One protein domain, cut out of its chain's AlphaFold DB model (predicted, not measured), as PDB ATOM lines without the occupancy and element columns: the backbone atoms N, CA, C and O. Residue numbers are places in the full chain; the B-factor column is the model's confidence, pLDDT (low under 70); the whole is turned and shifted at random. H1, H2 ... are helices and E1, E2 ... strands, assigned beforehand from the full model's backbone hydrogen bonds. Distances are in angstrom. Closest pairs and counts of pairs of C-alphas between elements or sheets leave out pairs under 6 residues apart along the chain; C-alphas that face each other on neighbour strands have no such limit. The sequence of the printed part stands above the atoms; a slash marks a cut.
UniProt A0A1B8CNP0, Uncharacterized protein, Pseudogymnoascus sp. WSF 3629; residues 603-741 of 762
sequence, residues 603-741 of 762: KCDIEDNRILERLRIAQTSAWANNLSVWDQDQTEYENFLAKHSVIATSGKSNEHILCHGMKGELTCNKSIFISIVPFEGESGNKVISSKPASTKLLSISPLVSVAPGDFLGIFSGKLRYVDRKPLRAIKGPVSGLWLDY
ATOM      1  N   LYS A 603     -25.762  44.974  73.163       84.00
ATOM      2  CA  LYS A 603     -24.500  45.433  73.769       84.00
ATOM      3  C   LYS A 603     -23.955  46.675  73.056       84.00
ATOM      4  O   LYS A 603     -23.495  47.602  73.714       84.00
ATOM      5  N   CYS A 604     -24.138  46.760  71.739       85.69
ATOM      6  CA  CYS A 604     -23.831  47.953  70.949       85.69
ATOM      7  C   CYS A 604     -24.602  49.222  71.389       85.69
ATOM      8  O   CYS A 604     -24.062  50.317  71.234       85.69
ATOM      9  N   ASP A 605     -25.794  49.100  72.001       83.69
ATOM     10  CA  ASP A 605     -26.515  50.247  72.583       83.69
ATOM     11  C   ASP A 605     -25.787  50.782  73.832       83.69
ATOM     12  O   ASP A 605     -25.718  51.992  74.044       83.69
ATOM     13  N   ILE A 606     -25.240  49.899  74.680       83.44
ATOM     14  CA  ILE A 606     -24.570  50.299  75.933       83.44
ATOM     15  C   ILE A 606     -23.096  50.666  75.757       83.44
ATOM     16  O   ILE A 606     -22.533  51.316  76.632       83.44
ATOM     17  N   GLU A 607     -22.477  50.267  74.646       84.94
ATOM     18  CA  GLU A 607     -21.133  50.703  74.250       84.94
ATOM     19  C   GLU A 607     -21.102  52.158  73.758       84.94
ATOM     20  O   GLU A 607     -20.030  52.754  73.659       84.94
ATOM     21  N   ASP A 608     -22.258  52.773  73.482       86.75
ATOM     22  CA  ASP A 608     -22.316  54.212  73.246       86.75
ATOM     23  C   ASP A 608     -22.032  54.974  74.543       86.75
ATOM     24  O   ASP A 608     -22.795  54.903  75.511       86.75
ATOM     25  N   ASN A 609     -20.959  55.766  74.542       84.75
ATOM     26  CA  ASN A 609     -20.524  56.556  75.696       84.75
ATOM     27  C   ASN A 609     -21.662  57.390  76.325       84.75
ATOM     28  O   ASN A 609     -21.740  57.497  77.550       84.75
ATOM     29  N   ARG A 610     -22.605  57.917  75.524       84.50
ATOM     30  CA  ARG A 610     -23.738  58.733  76.014       84.50
ATOM     31  C   ARG A 610     -24.737  57.921  76.841       84.50
ATOM     32  O   ARG A 610     -25.449  58.500  77.666       84.50
ATOM     33  N   ILE A 611     -24.816  56.613  76.599       85.12
ATOM     34  CA  ILE A 611     -25.633  55.658  77.352       85.12
ATOM     35  C   ILE A 611     -24.817  55.093  78.523       85.12
ATOM     36  O   ILE A 611     -25.306  55.111  79.656       85.12
ATOM     37  N   LEU A 612     -23.563  54.692  78.287       83.00
ATOM     38  CA  LEU A 612     -22.657  54.131  79.294       83.00
ATOM     39  C   LEU A 612     -22.477  55.055  80.513       83.00
ATOM     40  O   LEU A 612     -22.695  54.635  81.655       83.00
ATOM     41  N   GLU A 613     -22.176  56.338  80.273       82.25
ATOM     42  CA  GLU A 613     -22.023  57.368  81.315       82.25
ATOM     43  C   GLU A 613     -23.278  57.535  82.191       82.25
ATOM     44  O   GLU A 613     -23.188  57.884  83.374       82.25
ATOM     45  N   ARG A 614     -24.464  57.299  81.615       82.62
ATOM     46  CA  ARG A 614     -25.758  57.436  82.302       82.62
ATOM     47  C   ARG A 614     -26.149  56.168  83.052       82.62
ATOM     48  O   ARG A 614     -26.676  56.268  84.158       82.62
ATOM     49  N   LEU A 615     -25.868  54.995  82.479       74.25
ATOM     50  CA  LEU A 615     -26.159  53.697  83.092       74.25
ATOM     51  C   LEU A 615     -25.334  53.448  84.360       74.25
ATOM     52  O   LEU A 615     -25.831  52.786  85.273       74.25
ATOM     53  N   ARG A 616     -24.097  53.969  84.432       71.56
ATOM     54  CA  ARG A 616     -23.143  53.708  85.534       71.56
ATOM     55  C   ARG A 616     -22.959  52.208  85.826       71.56
ATOM     56  O   ARG A 616     -22.755  51.811  86.974       71.56
ATOM     57  N   ILE A 617     -23.073  51.367  84.798       66.69
ATOM     58  CA  ILE A 617     -22.868  49.921  84.912       66.69
ATOM     59  C   ILE A 617     -21.375  49.660  85.108       66.69
ATOM     60  O   ILE A 617     -20.553  50.106  84.314       66.69
ATOM     61  N   ALA A 618     -21.030  48.926  86.166       58.38
ATOM     62  CA  ALA A 618     -19.641  48.623  86.511       58.38
ATOM     63  C   ALA A 618     -18.992  47.566  85.595       58.38
ATOM     64  O   ALA A 618     -17.770  47.471  85.553       58.38
ATOM     65  N   GLN A 619     -19.792  46.754  84.895       65.38
ATOM     66  CA  GLN A 619     -19.330  45.653  84.042       65.38
ATOM     67  C   GLN A 619     -20.217  45.530  82.797       65.38
ATOM     68  O   GLN A 619     -21.314  44.978  82.855       65.38
ATOM     69  N   THR A 620     -19.737  46.028  81.656       68.94
ATOM     70  CA  THR A 620     -20.380  45.830  80.341       68.94
ATOM     71  C   THR A 620     -20.347  44.364  79.893       68.94
ATOM     72  O   THR A 620     -21.204  43.944  79.125       68.94
ATOM     73  N   SER A 621     -19.416  43.563  80.420       70.44
ATOM     74  CA  SER A 621     -19.310  42.113  80.195       70.44
ATOM     75  C   SER A 621     -20.465  41.291  80.776       70.44
ATOM     76  O   SER A 621     -20.674  40.162  80.345       70.44
ATOM     77  N   ALA A 622     -21.230  41.837  81.727       73.75
ATOM     78  CA  ALA A 622     -22.438  41.193  82.246       73.75
ATOM     79  C   ALA A 622     -23.647  41.340  81.300       73.75
ATOM     80  O   ALA A 622     -24.675  40.698  81.514       73.75
ATOM     81  N   TRP A 623     -23.543  42.195  80.276       77.62
ATOM     82  CA  TRP A 623     -24.600  42.419  79.298       77.62
ATOM     83  C   TRP A 623     -24.558  41.355  78.208       77.62
ATOM     84  O   TRP A 623     -23.571  41.258  77.477       77.62
ATOM     85  N   ALA A 624     -25.612  40.546  78.110       70.12
ATOM     86  CA  ALA A 624     -25.500  39.265  77.426       70.12
ATOM     87  C   ALA A 624     -26.731  38.885  76.588       70.12
ATOM     88  O   ALA A 624     -27.874  39.130  76.979       70.12
ATOM     89  N   ASN A 625     -26.473  38.195  75.470       64.12
ATOM     90  CA  ASN A 625     -27.479  37.482  74.666       64.12
ATOM     91  C   ASN A 625     -28.109  36.295  75.391       64.12
ATOM     92  O   ASN A 625     -29.085  35.733  74.904       64.12
ATOM     93  N   ASN A 626     -27.489  35.870  76.493       58.28
ATOM     94  CA  ASN A 626     -27.676  34.556  77.075       58.28
ATOM     95  C   ASN A 626     -29.158  34.281  77.318       58.28
ATOM     96  O   ASN A 626     -29.772  34.817  78.247       58.28
ATOM     97  N   LEU A 627     -29.678  33.377  76.488       57.72
ATOM     98  CA  LEU A 627     -30.869  32.596  76.765       57.72
ATOM     99  C   LEU A 627     -30.778  32.092  78.192       57.72
ATOM    100  O   LEU A 627     -29.689  31.738  78.653       57.72
ATOM    101  N   SER A 628     -31.905  32.108  78.891       58.91
ATOM    102  CA  SER A 628     -31.885  32.014  80.337       58.91
ATOM    103  C   SER A 628     -31.267  30.705  80.807       58.91
ATOM    104  O   SER A 628     -31.913  29.655  80.798       58.91
ATOM    105  N   VAL A 629     -30.014  30.786  81.240       63.56
ATOM    106  CA  VAL A 629     -29.351  29.685  81.916       63.56
ATOM    107  C   VAL A 629     -30.054  29.561  83.262       63.56
ATOM    108  O   VAL A 629     -30.247  30.557  83.973       63.56
ATOM    109  N   TRP A 630     -30.472  28.347  83.607       69.56
ATOM    110  CA  TRP A 630     -30.715  28.020  85.007       69.56
ATOM    111  C   TRP A 630     -29.452  28.363  85.794       69.56
ATOM    112  O   TRP A 630     -28.346  28.286  85.250       69.56
ATOM    113  N   ASP A 631     -29.582  28.818  87.041       63.75
ATOM    114  CA  ASP A 631     -28.364  29.020  87.822       63.75
ATOM    115  C   ASP A 631     -27.609  27.686  87.953       63.75
ATOM    116  O   ASP A 631     -28.195  26.617  87.798       63.75
ATOM    117  N   GLN A 632     -26.312  27.724  88.264       64.38
ATOM    118  CA  GLN A 632     -25.511  26.498  88.450       64.38
ATOM    119  C   GLN A 632     -25.991  25.625  89.635       64.38
ATOM    120  O   GLN A 632     -25.431  24.564  89.901       64.38
ATOM    121  N   ASP A 633     -27.043  26.061  90.329       72.69
ATOM    122  CA  ASP A 633     -27.845  25.279  91.256       72.69
ATOM    123  C   ASP A 633     -28.699  24.241  90.498       72.69
ATOM    124  O   ASP A 633     -29.889  24.417  90.218       72.69
ATOM    125  N   GLN A 634     -28.061  23.112  90.184       79.44
ATOM    126  CA  GLN A 634     -28.697  21.915  89.629       79.44
ATOM    127  C   GLN A 634     -29.926  21.470  90.453       79.44
ATOM    128  O   GLN A 634     -30.896  20.956  89.897       79.44
ATOM    129  N   THR A 635     -29.927  21.711  91.768       85.19
ATOM    130  CA  THR A 635     -31.034  21.359  92.665       85.19
ATOM    131  C   THR A 635     -32.245  22.280  92.475       85.19
ATOM    132  O   THR A 635     -33.379  21.801  92.545       85.19
ATOM    133  N   GLU A 636     -32.058  23.572  92.191       86.94
ATOM    134  CA  GLU A 636     -33.137  24.509  91.818       86.94
ATOM    135  C   GLU A 636     -33.852  24.048  90.529       86.94
ATOM    136  O   GLU A 636     -35.086  24.014  90.474       86.94
ATOM    137  N   TYR A 637     -33.079  23.602  89.531       84.81
ATOM    138  CA  TYR A 637     -33.587  23.071  88.261       84.81
ATOM    139  C   TYR A 637     -34.326  21.730  88.417       84.81
ATOM    140  O   TYR A 637     -35.456  21.581  87.940       84.81
ATOM    141  N   GLU A 638     -33.748  20.766  89.136       86.44
ATOM    142  CA  GLU A 638     -34.381  19.464  89.392       86.44
ATOM    143  C   GLU A 638     -35.684  19.602  90.196       86.44
ATOM    144  O   GLU A 638     -36.690  18.970  89.864       86.44
ATOM    145  N   ASN A 639     -35.721  20.493  91.195       86.69
ATOM    146  CA  ASN A 639     -36.940  20.803  91.952       86.69
ATOM    147  C   ASN A 639     -38.059  21.400  91.090       86.69
ATOM    148  O   ASN A 639     -39.240  21.238  91.421       86.69
ATOM    149  N   PHE A 640     -37.702  22.120  90.027       87.12
ATOM    150  CA  PHE A 640     -38.658  22.649  89.068       87.12
ATOM    151  C   PHE A 640     -39.194  21.535  88.155       87.12
ATOM    152  O   PHE A 640     -40.414  21.364  88.085       87.12
ATOM    153  N   LEU A 641     -38.319  20.726  87.546       87.19
ATOM    154  CA  LEU A 641     -38.720  19.593  86.694       87.19
ATOM    155  C   LEU A 641     -39.566  18.551  87.442       87.19
ATOM    156  O   LEU A 641     -40.532  18.026  86.892       87.19
ATOM    157  N   ALA A 642     -39.255  18.280  88.712       87.94
ATOM    158  CA  ALA A 642     -40.011  17.340  89.540       87.94
ATOM    159  C   ALA A 642     -41.450  17.802  89.850       87.94
ATOM    160  O   ALA A 642     -42.281  16.993  90.265       87.94
ATOM    161  N   LYS A 643     -41.751  19.099  89.686       89.12
ATOM    162  CA  LYS A 643     -43.062  19.695  89.996       89.12
ATOM    163  C   LYS A 643     -43.834  20.153  88.758       89.12
ATOM    164  O   LYS A 643     -45.053  20.291  88.851       89.12
ATOM    165  N   HIS A 644     -43.158  20.393  87.632       84.69
ATOM    166  CA  HIS A 644     -43.741  20.989  86.426       84.69
ATOM    167  C   HIS A 644     -43.205  20.326  85.160       84.69
ATOM    168  O   HIS A 644     -41.997  20.196  84.981       84.69
ATOM    169  N   SER A 645     -44.098  19.992  84.228       78.88
ATOM    170  CA  SER A 645     -43.710  19.661  82.858       78.88
ATOM    171  C   SER A 645     -43.555  20.940  82.030       78.88
ATOM    172  O   SER A 645     -44.430  21.807  82.025       78.88
ATOM    173  N   VAL A 646     -42.442  21.057  81.303       69.12
ATOM    174  CA  VAL A 646     -42.232  22.130  80.323       69.12
ATOM    175  C   VAL A 646     -42.452  21.578  78.926       69.12
ATOM    176  O   VAL A 646     -41.838  20.591  78.534       69.12
ATOM    177  N   ILE A 647     -43.305  22.254  78.162       70.31
ATOM    178  CA  ILE A 647     -43.450  22.052  76.723       70.31
ATOM    179  C   ILE A 647     -42.933  23.326  76.062       70.31
ATOM    180  O   ILE A 647     -43.380  24.422  76.402       70.31
ATOM    181  N   ALA A 648     -41.980  23.193  75.139       65.88
ATOM    182  CA  ALA A 648     -41.499  24.331  74.369       65.88
ATOM    183  C   ALA A 648     -42.642  24.885  73.503       65.88
ATOM    184  O   ALA A 648     -43.260  24.151  72.733       65.88
ATOM    185  N   THR A 649     -42.913  26.187  73.603       64.81
ATOM    186  CA  THR A 649     -43.920  26.882  72.780       64.81
ATOM    187  C   THR A 649     -43.536  26.966  71.302       64.81
ATOM    188  O   THR A 649     -44.378  27.285  70.468       64.81
ATOM    189  N   SER A 650     -42.281  26.667  70.961       68.81
ATOM    190  CA  SER A 650     -41.774  26.598  69.595       68.81
ATOM    191  C   SER A 650     -40.670  25.548  69.494       68.81
ATOM    192  O   SER A 650     -39.835  25.437  70.386       68.81
ATOM    193  N   GLY A 651     -40.635  24.814  68.378       75.00
ATOM    194  CA  GLY A 651     -39.511  23.948  67.997       75.00
ATOM    195  C   GLY A 651     -38.407  24.677  67.215       75.00
ATOM    196  O   GLY A 651     -37.591  24.033  66.564       75.00
ATOM    197  N   LYS A 652     -38.421  26.016  67.188       80.75
ATOM    198  CA  LYS A 652     -37.390  26.845  66.547       80.75
ATOM    199  C   LYS A 652     -36.346  27.298  67.562       80.75
ATOM    200  O   LYS A 652     -36.676  27.526  68.722       80.75
ATOM    201  N   SER A 653     -35.107  27.470  67.101       78.62
ATOM    202  CA  SER A 653     -34.056  28.086  67.910       78.62
ATOM    203  C   SER A 653     -34.381  29.557  68.194       78.62
ATOM    204  O   SER A 653     -35.182  30.182  67.490       78.62
ATOM    205  N   ASN A 654     -33.767  30.125  69.227       77.06
ATOM    206  CA  ASN A 654     -34.058  31.503  69.613       77.06
ATOM    207  C   ASN A 654     -33.444  32.514  68.643       77.06
ATOM    208  O   ASN A 654     -34.042  33.558  68.414       77.06
ATOM    209  N   GLU A 655     -32.330  32.174  68.000       76.69
ATOM    210  CA  GLU A 655     -31.735  32.938  66.898       76.69
ATOM    211  C   GLU A 655     -32.734  33.023  65.736       76.69
ATOM    212  O   GLU A 655     -32.995  34.103  65.221       76.69
ATOM    213  N   HIS A 656     -33.400  31.915  65.388       79.69
ATOM    214  CA  HIS A 656     -34.456  31.925  64.373       79.69
ATOM    215  C   HIS A 656     -35.655  32.800  64.785       79.69
ATOM    216  O   HIS A 656     -36.208  33.507  63.943       79.69
ATOM    217  N   ILE A 657     -36.046  32.793  66.064       78.56
ATOM    218  CA  ILE A 657     -37.133  33.644  66.585       78.56
ATOM    219  C   ILE A 657     -36.726  35.130  66.599       78.56
ATOM    220  O   ILE A 657     -37.544  35.993  66.286       78.56
ATOM    221  N   LEU A 658     -35.467  35.448  66.897       78.25
ATOM    222  CA  LEU A 658     -34.928  36.809  66.838       78.25
ATOM    223  C   LEU A 658     -34.794  37.303  65.384       78.25
ATOM    224  O   LEU A 658     -35.159  38.440  65.093       78.25
ATOM    225  N   CYS A 659     -34.383  36.454  64.443       75.19
ATOM    226  CA  CYS A 659     -34.306  36.819  63.026       75.19
ATOM    227  C   CYS A 659     -35.686  36.966  62.356       75.19
ATOM    228  O   CYS A 659     -35.880  37.875  61.545       75.19
ATOM    229  N   HIS A 660     -36.640  36.079  62.665       74.06
ATOM    230  CA  HIS A 660     -37.863  35.901  61.864       74.06
ATOM    231  C   HIS A 660     -39.186  36.046  62.636       74.06
ATOM    232  O   HIS A 660     -40.247  36.038  62.013       74.06
ATOM    233  N   GLY A 661     -39.151  36.213  63.960       74.06
ATOM    234  CA  GLY A 661     -40.340  36.227  64.818       74.06
ATOM    235  C   GLY A 661     -40.864  34.825  65.156       74.06
ATOM    236  O   GLY A 661     -40.247  33.802  64.848       74.06
ATOM    237  N   MET A 662     -42.024  34.765  65.815       69.81
ATOM    238  CA  MET A 662     -42.700  33.497  66.110       69.81
ATOM    239  C   MET A 662     -43.645  33.111  64.966       69.81
ATOM    240  O   MET A 662     -44.397  33.935  64.451       69.81
ATOM    241  N   LYS A 663     -43.628  31.834  64.569       64.06
ATOM    242  CA  LYS A 663     -44.476  31.322  63.485       64.06
ATOM    243  C   LYS A 663     -45.934  31.241  63.965       64.06
ATOM    244  O   LYS A 663     -46.225  30.457  64.862       64.06
ATOM    245  N   GLY A 664     -46.832  32.017  63.364       53.31
ATOM    246  CA  GLY A 664     -48.256  32.029  63.716       53.31
ATOM    247  C   GLY A 664     -49.013  33.107  62.951       53.31
ATOM    248  O   GLY A 664     -49.667  32.802  61.963       53.31
ATOM    249  N   GLU A 665     -48.844  34.363  63.358       47.00
ATOM    250  CA  GLU A 665     -49.528  35.533  62.792       47.00
ATOM    251  C   GLU A 665     -48.687  36.801  62.988       47.00
ATOM    252  O   GLU A 665     -48.087  36.966  64.048       47.00
ATOM    253  N   LEU A 666     -48.679  37.670  61.961       45.03
ATOM    254  CA  LEU A 666     -48.455  39.139  61.915       45.03
ATOM    255  C   LEU A 666     -47.281  39.806  62.677       45.03
ATOM    256  O   LEU A 666     -46.995  40.981  62.448       45.03
ATOM    257  N   THR A 667     -46.565  39.096  63.538       54.44
ATOM    258  CA  THR A 667     -45.681  39.648  64.569       54.44
ATOM    259  C   THR A 667     -44.236  39.712  64.084       54.44
ATOM    260  O   THR A 667     -43.382  38.894  64.429       54.44
ATOM    261  N   CYS A 668     -43.938  40.716  63.254       60.94
ATOM    262  CA  CYS A 668     -42.553  41.020  62.887       60.94
ATOM    263  C   CYS A 668     -41.737  41.272  64.163       60.94
ATOM    264  O   CYS A 668     -42.190  42.044  65.009       60.94
ATOM    265  N   ASN A 669     -40.518  40.732  64.281       76.19
ATOM    266  CA  ASN A 669     -39.654  41.127  65.395       76.19
ATOM    267  C   ASN A 669     -39.408  42.651  65.360       76.19
ATOM    268  O   ASN A 669     -38.901  43.192  64.371       76.19
ATOM    269  N   LYS A 670     -39.785  43.344  66.440       83.94
ATOM    270  CA  LYS A 670     -39.590  44.785  66.626       83.94
ATOM    271  C   LYS A 670     -38.398  45.129  67.527       83.94
ATOM    272  O   LYS A 670     -38.097  46.318  67.649       83.94
ATOM    273  N   SER A 671     -37.710  44.150  68.130       81.94
ATOM    274  CA  SER A 671     -36.612  44.361  69.098       81.94
ATOM    275  C   SER A 671     -35.546  45.341  68.603       81.94
ATOM    276  O   SER A 671     -35.100  46.224  69.342       81.94
ATOM    277  N   ILE A 672     -35.192  45.228  67.324       87.31
ATOM    278  CA  ILE A 672     -34.200  46.054  66.635       87.31
ATOM    279  C   ILE A 672     -34.582  47.546  66.602       87.31
ATOM    280  O   ILE A 672     -33.716  48.423  66.671       87.31
ATOM    281  N   PHE A 673     -35.883  47.853  66.554       89.75
ATOM    282  CA  PHE A 673     -36.420  49.216  66.511       89.75
ATOM    283  C   PHE A 673     -36.613  49.835  67.894       89.75
ATOM    284  O   PHE A 673     -36.819  51.046  67.982       89.75
ATOM    285  N   ILE A 674     -36.536  49.045  68.966       85.88
ATOM    286  CA  ILE A 674     -36.482  49.568  70.329       85.88
ATOM    287  C   ILE A 674     -35.103  50.201  70.527       85.88
ATOM    288  O   ILE A 674     -34.084  49.550  70.300       85.88
ATOM    289  N   SER A 675     -35.040  51.462  70.946       84.81
ATOM    290  CA  SER A 675     -33.782  52.146  71.253       84.81
ATOM    291  C   SER A 675     -33.756  52.580  72.709       84.81
ATOM    292  O   SER A 675     -34.720  53.158  73.208       84.81
ATOM    293  N   ILE A 676     -32.622  52.366  73.371       85.06
ATOM    294  CA  ILE A 676     -32.281  53.122  74.577       85.06
ATOM    295  C   ILE A 676     -31.866  54.520  74.100       85.06
ATOM    296  O   ILE A 676     -31.128  54.640  73.118       85.06
ATOM    297  N   VAL A 677     -32.375  55.579  74.731       84.31
ATOM    298  CA  VAL A 677     -32.048  56.966  74.370       84.31
ATOM    299  C   VAL A 677     -31.697  57.818  75.594       84.31
ATOM    300  O   VAL A 677     -32.420  57.784  76.592       84.31
ATOM    301  N   PRO A 678     -30.612  58.616  75.539       82.12
ATOM    302  CA  PRO A 678     -30.360  59.706  76.474       82.12
ATOM    303  C   PRO A 678     -31.585  60.615  76.618       82.12
ATOM    304  O   PRO A 678     -32.025  61.230  75.652       82.12
ATOM    305  N   PHE A 679     -32.125  60.716  77.833       77.94
ATOM    306  CA  PHE A 679     -33.245  61.601  78.146       77.94
ATOM    307  C   PHE A 679     -32.845  62.614  79.218       77.94
ATOM    308  O   PHE A 679     -32.281  62.260  80.255       77.94
ATOM    309  N   GLU A 680     -33.115  63.890  78.969       71.31
ATOM    310  CA  GLU A 680     -32.948  64.957  79.954       71.31
ATOM    311  C   GLU A 680     -34.323  65.533  80.252       71.31
ATOM    312  O   GLU A 680     -34.915  66.235  79.438       71.31
ATOM    313  N   GLY A 681     -34.843  65.165  81.418       64.88
ATOM    314  CA  GLY A 681     -36.133  65.608  81.915       64.88
ATOM    315  C   GLY A 681     -36.034  65.913  83.400       64.88
ATOM    316  O   GLY A 681     -35.225  65.325  84.124       64.88
ATOM    317  N   GLU A 682     -36.866  66.841  83.859       59.00
ATOM    318  CA  GLU A 682     -36.962  67.149  85.279       59.00
ATOM    319  C   GLU A 682     -37.532  65.940  86.027       59.00
ATOM    320  O   GLU A 682     -38.619  65.444  85.722       59.00
ATOM    321  N   SER A 683     -36.801  65.450  87.033       55.69
ATOM    322  CA  SER A 683     -37.336  64.425  87.924       55.69
ATOM    323  C   SER A 683     -38.398  65.058  88.817       55.69
ATOM    324  O   SER A 683     -38.077  65.584  89.885       55.69
ATOM    325  N   GLY A 684     -39.667  64.975  88.405       53.75
ATOM    326  CA  GLY A 684     -40.805  65.593  89.108       53.75
ATOM    327  C   GLY A 684     -40.961  65.206  90.588       53.75
ATOM    328  O   GLY A 684     -41.718  65.846  91.306       53.75
ATOM    329  N   ASN A 685     -40.215  64.199  91.065       55.25
ATOM    330  CA  ASN A 685     -40.265  63.678  92.431       55.25
ATOM    331  C   ASN A 685     -38.936  63.785  93.217       55.25
ATOM    332  O   ASN A 685     -38.855  63.240  94.320       55.25
ATOM    333  N   LYS A 686     -37.877  64.435  92.699       49.47
ATOM    334  CA  LYS A 686     -36.589  64.584  93.421       49.47
ATOM    335  C   LYS A 686     -35.987  65.990  93.322       49.47
ATOM    336  O   LYS A 686     -35.063  66.243  92.553       49.47
ATOM    337  N   VAL A 687     -36.424  66.879  94.214       47.31
ATOM    338  CA  VAL A 687     -35.681  68.110  94.535       47.31
ATOM    339  C   VAL A 687     -34.538  67.756  95.487       47.31
ATOM    340  O   VAL A 687     -34.724  67.666  96.699       47.31
ATOM    341  N   ILE A 688     -33.339  67.548  94.943       47.59
ATOM    342  CA  ILE A 688     -32.116  67.455  95.747       47.59
ATOM    343  C   ILE A 688     -31.526  68.865  95.831       47.59
ATOM    344  O   ILE A 688     -31.036  69.403  94.841       47.59
ATOM    345  N   SER A 689     -31.565  69.466  97.023       50.22
ATOM    346  CA  SER A 689     -30.953  70.771  97.340       50.22
ATOM    347  C   SER A 689     -31.376  71.958  96.450       50.22
ATOM    348  O   SER A 689     -30.561  72.522  95.727       50.22
ATOM    349  N   SER A 690     -32.628  72.423  96.569       52.50
ATOM    350  CA  SER A 690     -33.142  73.725  96.058       52.50
ATOM    351  C   SER A 690     -33.090  73.998  94.543       52.50
ATOM    352  O   SER A 690     -33.715  74.947  94.080       52.50
ATOM    353  N   LYS A 691     -32.412  73.158  93.758       47.56
ATOM    354  CA  LYS A 691     -32.478  73.118  92.296       47.56
ATOM    355  C   LYS A 691     -33.258  71.863  91.887       47.56
ATOM    356  O   LYS A 691     -33.114  70.838  92.563       47.56
ATOM    357  N   PRO A 692     -34.066  71.890  90.811       53.34
ATOM    358  CA  PRO A 692     -34.577  70.653  90.235       53.34
ATOM    359  C   PRO A 692     -33.371  69.793  89.853       53.34
ATOM    360  O   PRO A 692     -32.457  70.255  89.165       53.34
ATOM    361  N   ALA A 693     -33.324  68.555  90.345       49.97
ATOM    362  CA  ALA A 693     -32.268  67.647  89.945       49.97
ATOM    363  C   ALA A 693     -32.524  67.270  88.482       49.97
ATOM    364  O   ALA A 693     -33.396  66.444  88.200       49.97
ATOM    365  N   SER A 694     -31.766  67.874  87.560       50.38
ATOM    366  CA  SER A 694     -31.643  67.361  86.197       50.38
ATOM    367  C   SER A 694     -30.998  65.984  86.289       50.38
ATOM    368  O   SER A 694     -29.777  65.820  86.367       50.38
ATOM    369  N   THR A 695     -31.846  64.970  86.387       63.47
ATOM    370  CA  THR A 695     -31.426  63.588  86.280       63.47
ATOM    371  C   THR A 695     -31.185  63.330  84.807       63.47
ATOM    372  O   THR A 695     -32.131  63.277  84.024       63.47
ATOM    373  N   LYS A 696     -29.914  63.147  84.431       68.19
ATOM    374  CA  LYS A 696     -29.558  62.495  83.170       68.19
ATOM    375  C   LYS A 696     -30.141  61.083  83.216       68.19
ATOM    376  O   LYS A 696     -29.582  60.201  83.862       68.19
ATOM    377  N   LEU A 697     -31.304  60.910  82.601       75.31
ATOM    378  CA  LEU A 697     -32.036  59.654  82.536       75.31
ATOM    379  C   LEU A 697     -31.778  58.975  81.193       75.31
ATOM    380  O   LEU A 697     -31.113  59.507  80.294       75.31
ATOM    381  N   LEU A 698     -32.333  57.778  81.083       77.19
ATOM    382  CA  LEU A 698     -32.474  57.033  79.849       77.19
ATOM    383  C   LEU A 698     -33.960  56.752  79.672       77.19
ATOM    384  O   LEU A 698     -34.650  56.440  80.644       77.19
ATOM    385  N   SER A 699     -34.436  56.895  78.444       79.38
ATOM    386  CA  SER A 699     -35.761  56.456  78.029       79.38
ATOM    387  C   SER A 699     -35.610  55.265  77.091       79.38
ATOM    388  O   SER A 699     -34.566  55.102  76.452       79.38
ATOM    389  N   ILE A 700     -36.643  54.439  77.002       79.31
ATOM    390  CA  ILE A 700     -36.746  53.403  75.979       79.31
ATOM    391  C   ILE A 700     -37.808  53.876  74.998       79.31
ATOM    392  O   ILE A 700     -38.903  54.268  75.392       79.31
ATOM    393  N   SER A 701     -37.460  53.909  73.717       80.88
ATOM    394  CA  SER A 701     -38.312  54.482  72.681       80.88
ATOM    395  C   SER A 701     -38.313  53.591  71.440       80.88
ATOM    396  O   SER A 701     -37.236  53.287  70.917       80.88
ATOM    397  N   PRO A 702     -39.486  53.154  70.954       85.00
ATOM    398  CA  PRO A 702     -39.587  52.471  69.676       85.00
ATOM    399  C   PRO A 702     -39.478  53.480  68.519       85.00
ATOM    400  O   PRO A 702     -40.074  54.555  68.554       85.00
ATOM    401  N   LEU A 703     -38.743  53.118  67.464       88.25
ATOM    402  CA  LEU A 703     -38.628  53.909  66.225       88.25
ATOM    403  C   LEU A 703     -39.747  53.650  65.209       88.25
ATOM    404  O   LEU A 703     -39.867  54.367  64.217       88.25
ATOM    405  N   VAL A 704     -40.547  52.616  65.452       87.38
ATOM    406  CA  VAL A 704     -41.689  52.197  64.636       87.38
ATOM    407  C   VAL A 704     -42.890  51.988  65.550       87.38
ATOM    408  O   VAL A 704     -42.719  51.744  66.743       87.38
ATOM    409  N   SER A 705     -44.106  52.054  65.013       83.19
ATOM    410  CA  SER A 705     -45.296  51.683  65.784       83.19
ATOM    411  C   SER A 705     -45.189  50.243  66.303       83.19
ATOM    412  O   SER A 705     -44.859  49.337  65.538       83.19
ATOM    413  N   VAL A 706     -45.501  50.063  67.587       78.75
ATOM    414  CA  VAL A 706     -45.634  48.766  68.263       78.75
ATOM    415  C   VAL A 706     -47.117  48.520  68.524       78.75
ATOM    416  O   VAL A 706     -47.783  49.369  69.121       78.75
ATOM    417  N   ALA A 707     -47.629  47.380  68.073       77.50
ATOM    418  CA  ALA A 707     -48.999  46.929  68.294       77.50
ATOM    419  C   ALA A 707     -49.069  45.850  69.398       77.50
ATOM    420  O   ALA A 707     -48.069  45.180  69.670       77.50
ATOM    421  N   PRO A 708     -50.236  45.631  70.032       74.12
ATOM    422  CA  PRO A 708     -50.461  44.443  70.851       74.12
ATOM    423  C   PRO A 708     -50.124  43.167  70.066       74.12
ATOM    424  O   PRO A 708     -50.495  43.035  68.904       74.12
ATOM    425  N   GLY A 709     -49.390  42.252  70.699       72.75
ATOM    426  CA  GLY A 709     -48.883  41.028  70.071       72.75
ATOM    427  C   GLY A 709     -47.481  41.141  69.460       72.75
ATOM    428  O   GLY A 709     -46.805  40.118  69.378       72.75
ATOM    429  N   ASP A 710     -46.995  42.338  69.093       77.94
ATOM    430  CA  ASP A 710     -45.657  42.496  68.493       77.94
ATOM    431  C   ASP A 710     -44.553  41.894  69.379       77.94
ATOM    432  O   ASP A 710     -44.426  42.199  70.569       77.94
ATOM    433  N   PHE A 711     -43.695  41.073  68.771       79.25
ATOM    434  CA  PHE A 711     -42.549  40.493  69.458       79.25
ATOM    435  C   PHE A 711     -41.458  41.554  69.646       79.25
ATOM    436  O   PHE A 711     -40.870  42.035  68.680       79.25
ATOM    437  N   LEU A 712     -41.181  41.926  70.899       79.25
ATOM    438  CA  LEU A 712     -40.192  42.958  71.243       79.25
ATOM    439  C   LEU A 712     -38.782  42.412  71.506       79.25
ATOM    440  O   LEU A 712     -37.886  43.197  71.811       79.25
ATOM    441  N   GLY A 713     -38.574  41.099  71.378       80.25
ATOM    442  CA  GLY A 713     -37.323  40.404  71.695       80.25
ATOM    443  C   GLY A 713     -37.401  39.579  72.982       80.25
ATOM    444  O   GLY A 713     -38.477  39.328  73.525       80.25
ATOM    445  N   ILE A 714     -36.234  39.153  73.470       78.06
ATOM    446  CA  ILE A 714     -36.081  38.278  74.641       78.06
ATOM    447  C   ILE A 714     -35.505  39.085  75.817       78.06
ATOM    448  O   ILE A 714     -34.627  39.928  75.639       78.06
ATOM    449  N   PHE A 715     -36.004  38.831  77.028       80.00
ATOM    450  CA  PHE A 715     -35.415  39.351  78.264       80.00
ATOM    451  C   PHE A 715     -34.264  38.436  78.703       80.00
ATOM    452  O   PHE A 715     -34.489  37.252  78.959       80.00
ATOM    453  N   SER A 716     -33.047  38.967  78.814       80.69
ATOM    454  CA  SER A 716     -31.896  38.223  79.346       80.69
ATOM    455  C   SER A 716     -32.027  38.034  80.863       80.69
ATOM    456  O   SER A 716     -32.571  38.891  81.556       80.69
ATOM    457  N   GLY A 717     -31.502  36.945  81.418       84.38
ATOM    458  CA  GLY A 717     -31.503  36.726  82.869       84.38
ATOM    459  C   GLY A 717     -31.321  35.261  83.240       84.38
ATOM    460  O   GLY A 717     -31.244  34.402  82.367       84.38
ATOM    461  N   LYS A 718     -31.270  34.961  84.537       87.69
ATOM    462  CA  LYS A 718     -31.246  33.587  85.055       87.69
ATOM    463  C   LYS A 718     -32.657  33.107  85.370       87.69
ATOM    464  O   LYS A 718     -33.442  33.869  85.939       87.69
ATOM    465  N   LEU A 719     -32.974  31.851  85.063       87.62
ATOM    466  CA  LEU A 719     -34.179  31.230  85.620       87.62
ATOM    467  C   LEU A 719     -33.935  30.835  87.076       87.62
ATOM    468  O   LEU A 719     -32.891  30.282  87.419       87.62
ATOM    469  N   ARG A 720     -34.918  31.160  87.915       89.25
ATOM    470  CA  ARG A 720     -34.959  30.903  89.355       89.25
ATOM    471  C   ARG A 720     -36.281  30.240  89.715       89.25
ATOM    472  O   ARG A 720     -37.330  30.737  89.309       89.25
ATOM    473  N   TYR A 721     -36.253  29.187  90.517       91.06
ATOM    474  CA  TYR A 721     -37.425  28.520  91.070       91.06
ATOM    475  C   TYR A 721     -37.421  28.594  92.607       91.06
ATOM    476  O   TYR A 721     -37.063  27.652  93.312       91.06
ATOM    477  N   VAL A 722     -37.843  29.751  93.132       91.25
ATOM    478  CA  VAL A 722     -37.847  30.100  94.563       91.25
ATOM    479  C   VAL A 722     -39.153  30.769  94.994       91.25
ATOM    480  O   VAL A 722     -39.706  31.629  94.307       91.25
ATOM    481  N   ASP A 723     -39.619  30.460  96.206       90.62
ATOM    482  CA  ASP A 723     -40.858  31.034  96.760       90.62
ATOM    483  C   ASP A 723     -40.795  32.560  96.958       90.62
ATOM    484  O   ASP A 723     -41.822  33.246  96.961       90.62
ATOM    485  N   ARG A 724     -39.590  33.117  97.134       91.88
ATOM    486  CA  ARG A 724     -39.365  34.552  97.355       91.88
ATOM    487  C   ARG A 724     -38.878  35.228  96.081       91.88
ATOM    488  O   ARG A 724     -37.874  34.824  95.511       91.88
ATOM    489  N   LYS A 725     -39.544  36.318  95.693       92.00
ATOM    490  CA  LYS A 725     -39.162  37.146  94.542       92.00
ATOM    491  C   LYS A 725     -37.705  37.658  94.673       92.00
ATOM    492  O   LYS A 725     -37.433  38.378  95.637       92.00
ATOM    493  N   PRO A 726     -36.809  37.391  93.699       90.19
ATOM    494  CA  PRO A 726     -35.475  37.998  93.648       90.19
ATOM    495  C   PRO A 726     -35.523  39.522  93.446       90.19
ATOM    496  O   PRO A 726     -36.504  40.067  92.931       90.19
ATOM    497  N   LEU A 727     -34.446  40.226  93.819       86.94
ATOM    498  CA  LEU A 727     -34.389  41.698  93.873       86.94
ATOM    499  C   LEU A 727     -34.836  42.378  92.565       86.94
ATOM    500  O   LEU A 727     -35.559  43.376  92.592       86.94
ATOM    501  N   ARG A 728     -34.404  41.835  91.423       85.81
ATOM    502  CA  ARG A 728     -34.728  42.317  90.076       85.81
ATOM    503  C   ARG A 728     -35.190  41.144  89.223       85.81
ATOM    504  O   ARG A 728     -34.396  40.538  88.518       85.81
ATOM    505  N   ALA A 729     -36.475  40.815  89.331       87.75
ATOM    506  CA  ALA A 729     -37.044  39.695  88.599       87.75
ATOM    507  C   ALA A 729     -38.439  39.951  88.020       87.75
ATOM    508  O   ALA A 729     -39.280  40.628  88.633       87.75
ATOM    509  N   ILE A 730     -38.674  39.348  86.853       85.62
ATOM    510  CA  ILE A 730     -39.984  39.191  86.208       85.62
ATOM    511  C   ILE A 730     -40.593  37.873  86.702       85.62
ATOM    512  O   ILE A 730     -39.879  36.889  86.899       85.62
ATOM    513  N   LYS A 731     -41.906  37.849  86.956       87.38
ATOM    514  CA  LYS A 731     -42.601  36.629  87.391       87.38
ATOM    515  C   LYS A 731     -42.857  35.724  86.186       87.38
ATOM    516  O   LYS A 731     -43.397  36.196  85.190       87.38
ATOM    517  N   GLY A 732     -42.503  34.448  86.295       84.06
ATOM    518  CA  GLY A 732     -42.815  33.436  85.291       84.06
ATOM    519  C   GLY A 732     -44.292  33.004  85.302       84.06
ATOM    520  O   GLY A 732     -45.059  33.408  86.184       84.06
ATOM    521  N   PRO A 733     -44.701  32.147  84.347       81.12
ATOM    522  CA  PRO A 733     -46.071  31.625  84.259       81.12
ATOM    523  C   PRO A 733     -46.464  30.730  85.447       81.12
ATOM    524  O   PRO A 733     -47.645  30.589  85.756       81.12
ATOM    525  N   VAL A 734     -45.481  30.142  86.133       85.06
ATOM    526  CA  VAL A 734     -45.657  29.213  87.255       85.06
ATOM    527  C   VAL A 734     -45.314  29.905  88.579       85.06
ATOM    528  O   VAL A 734     -44.407  30.735  88.648       85.06
ATOM    529  N   SER A 735     -46.024  29.572  89.662       88.62
ATOM    530  CA  SER A 735     -45.708  30.110  90.992       88.62
ATOM    531  C   SER A 735     -44.325  29.653  91.461       88.62
ATOM    532  O   SER A 735     -44.013  28.467  91.398       88.62
ATOM    533  N   GLY A 736     -43.512  30.593  91.942       88.94
ATOM    534  CA  GLY A 736     -42.118  30.360  92.323       88.94
ATOM    535  C   GLY A 736     -41.120  30.471  91.167       88.94
ATOM    536  O   GLY A 736     -39.937  30.634  91.429       88.94
ATOM    537  N   LEU A 737     -41.561  30.456  89.902       89.44
ATOM    538  CA  LEU A 737     -40.672  30.677  88.760       89.44
ATOM    539  C   LEU A 737     -40.460  32.181  88.525       89.44
ATOM    540  O   LEU A 737     -41.420  32.956  88.445       89.44
ATOM    541  N   TRP A 738     -39.204  32.589  88.372       89.88
ATOM    542  CA  TRP A 738     -38.787  33.968  88.137       89.88
ATOM    543  C   TRP A 738     -37.672  34.029  87.092       89.88
ATOM    544  O   TRP A 738     -36.797  33.168  87.061       89.88
ATOM    545  N   LEU A 739     -37.671  35.089  86.285       88.25
ATOM    546  CA  LEU A 739     -36.523  35.485  85.474       88.25
ATOM    547  C   LEU A 739     -35.773  36.591  86.225       88.25
ATOM    548  O   LEU A 739     -36.242  37.730  86.277       88.25
ATOM    549  N   ASP A 740     -34.656  36.233  86.854       88.75
ATOM    550  CA  ASP A 740     -33.794  37.107  87.653       88.75
ATOM    551  C   ASP A 740     -32.703  37.743  86.785       88.75
ATOM    552  O   ASP A 740     -31.768  37.085  86.328       88.75
ATOM    553  N   TYR A 741     -32.810  39.051  86.583       86.38
ATOM    554  CA  TYR A 741     -31.871  39.857  85.804       86.38
ATOM    555  C   TYR A 741     -30.996  40.756  86.690       86.38
ATOM    556  O   TYR A 741     -30.425  41.745  86.226       86.38
TER     557      TYR A 741
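What this domain is: This is residues 603 to 741 of the 762 residues of an uncharacterized protein of Pseudogymnoascus sp. WSF 3629 (UniProt A0A1B8CNP0). With little regular structure, long loops join two small antiparallel sheets: hairpin E1-E2 at one end with H2 packed on it, and E3-E5-E4 nearer the other, grazed by H3. The printed part, 139 residues, has four named helices, then five strands; 55 residues are in these, class mixed. It is loose, radius of gyration of the C-alphas 18.7 A, spanning 57 by 37 by 28 A.

Where its parts are: E3 is residues 718 to 721, E4 729 to 731, E5 737 to 740, ending at (-33.794, 37.107, 87.653). E1, 674 to 682, measures 23.1 A; E2, 694 to 702, 23.6 A. H1, 603 to 606, begins at (-24.500, 45.433, 73.769); H2 is 609 to 615, H3 634 to 641, H4 654 to 660.

How they stand to each other: Within hydrogen-bond range are N 720 and O 738 of E3 and E5, 2.9 A, N 739 and O 730 of hairpin E4 and E5, 2.9 A, and N 677 and O 699 of hairpin E1 and E2, 2.8 A, directions at 150 degrees. E1 bends by 57 degrees at residue 678; the closest C-alphas of H2 and E1, Ile 611 and Pro 678, are 6.3 A apart. H1 is close to but not clearly touching H2, C-alphas 606 and 612 at 5.4 A. H4 touches no helix. Every O i to N i+4 pair is within range in H3 and H4, 2 of 3 in H2; H1 is too short for one.

The domain as a whole: The printed part has no cut. C-alphas 651 and 690 are farthest apart, 57.5 A. The longest link, H2 to H3, has 18 residues. Mean pLDDT of the printed part is 75.8; 39 residues are under 70, among them 681 to 696.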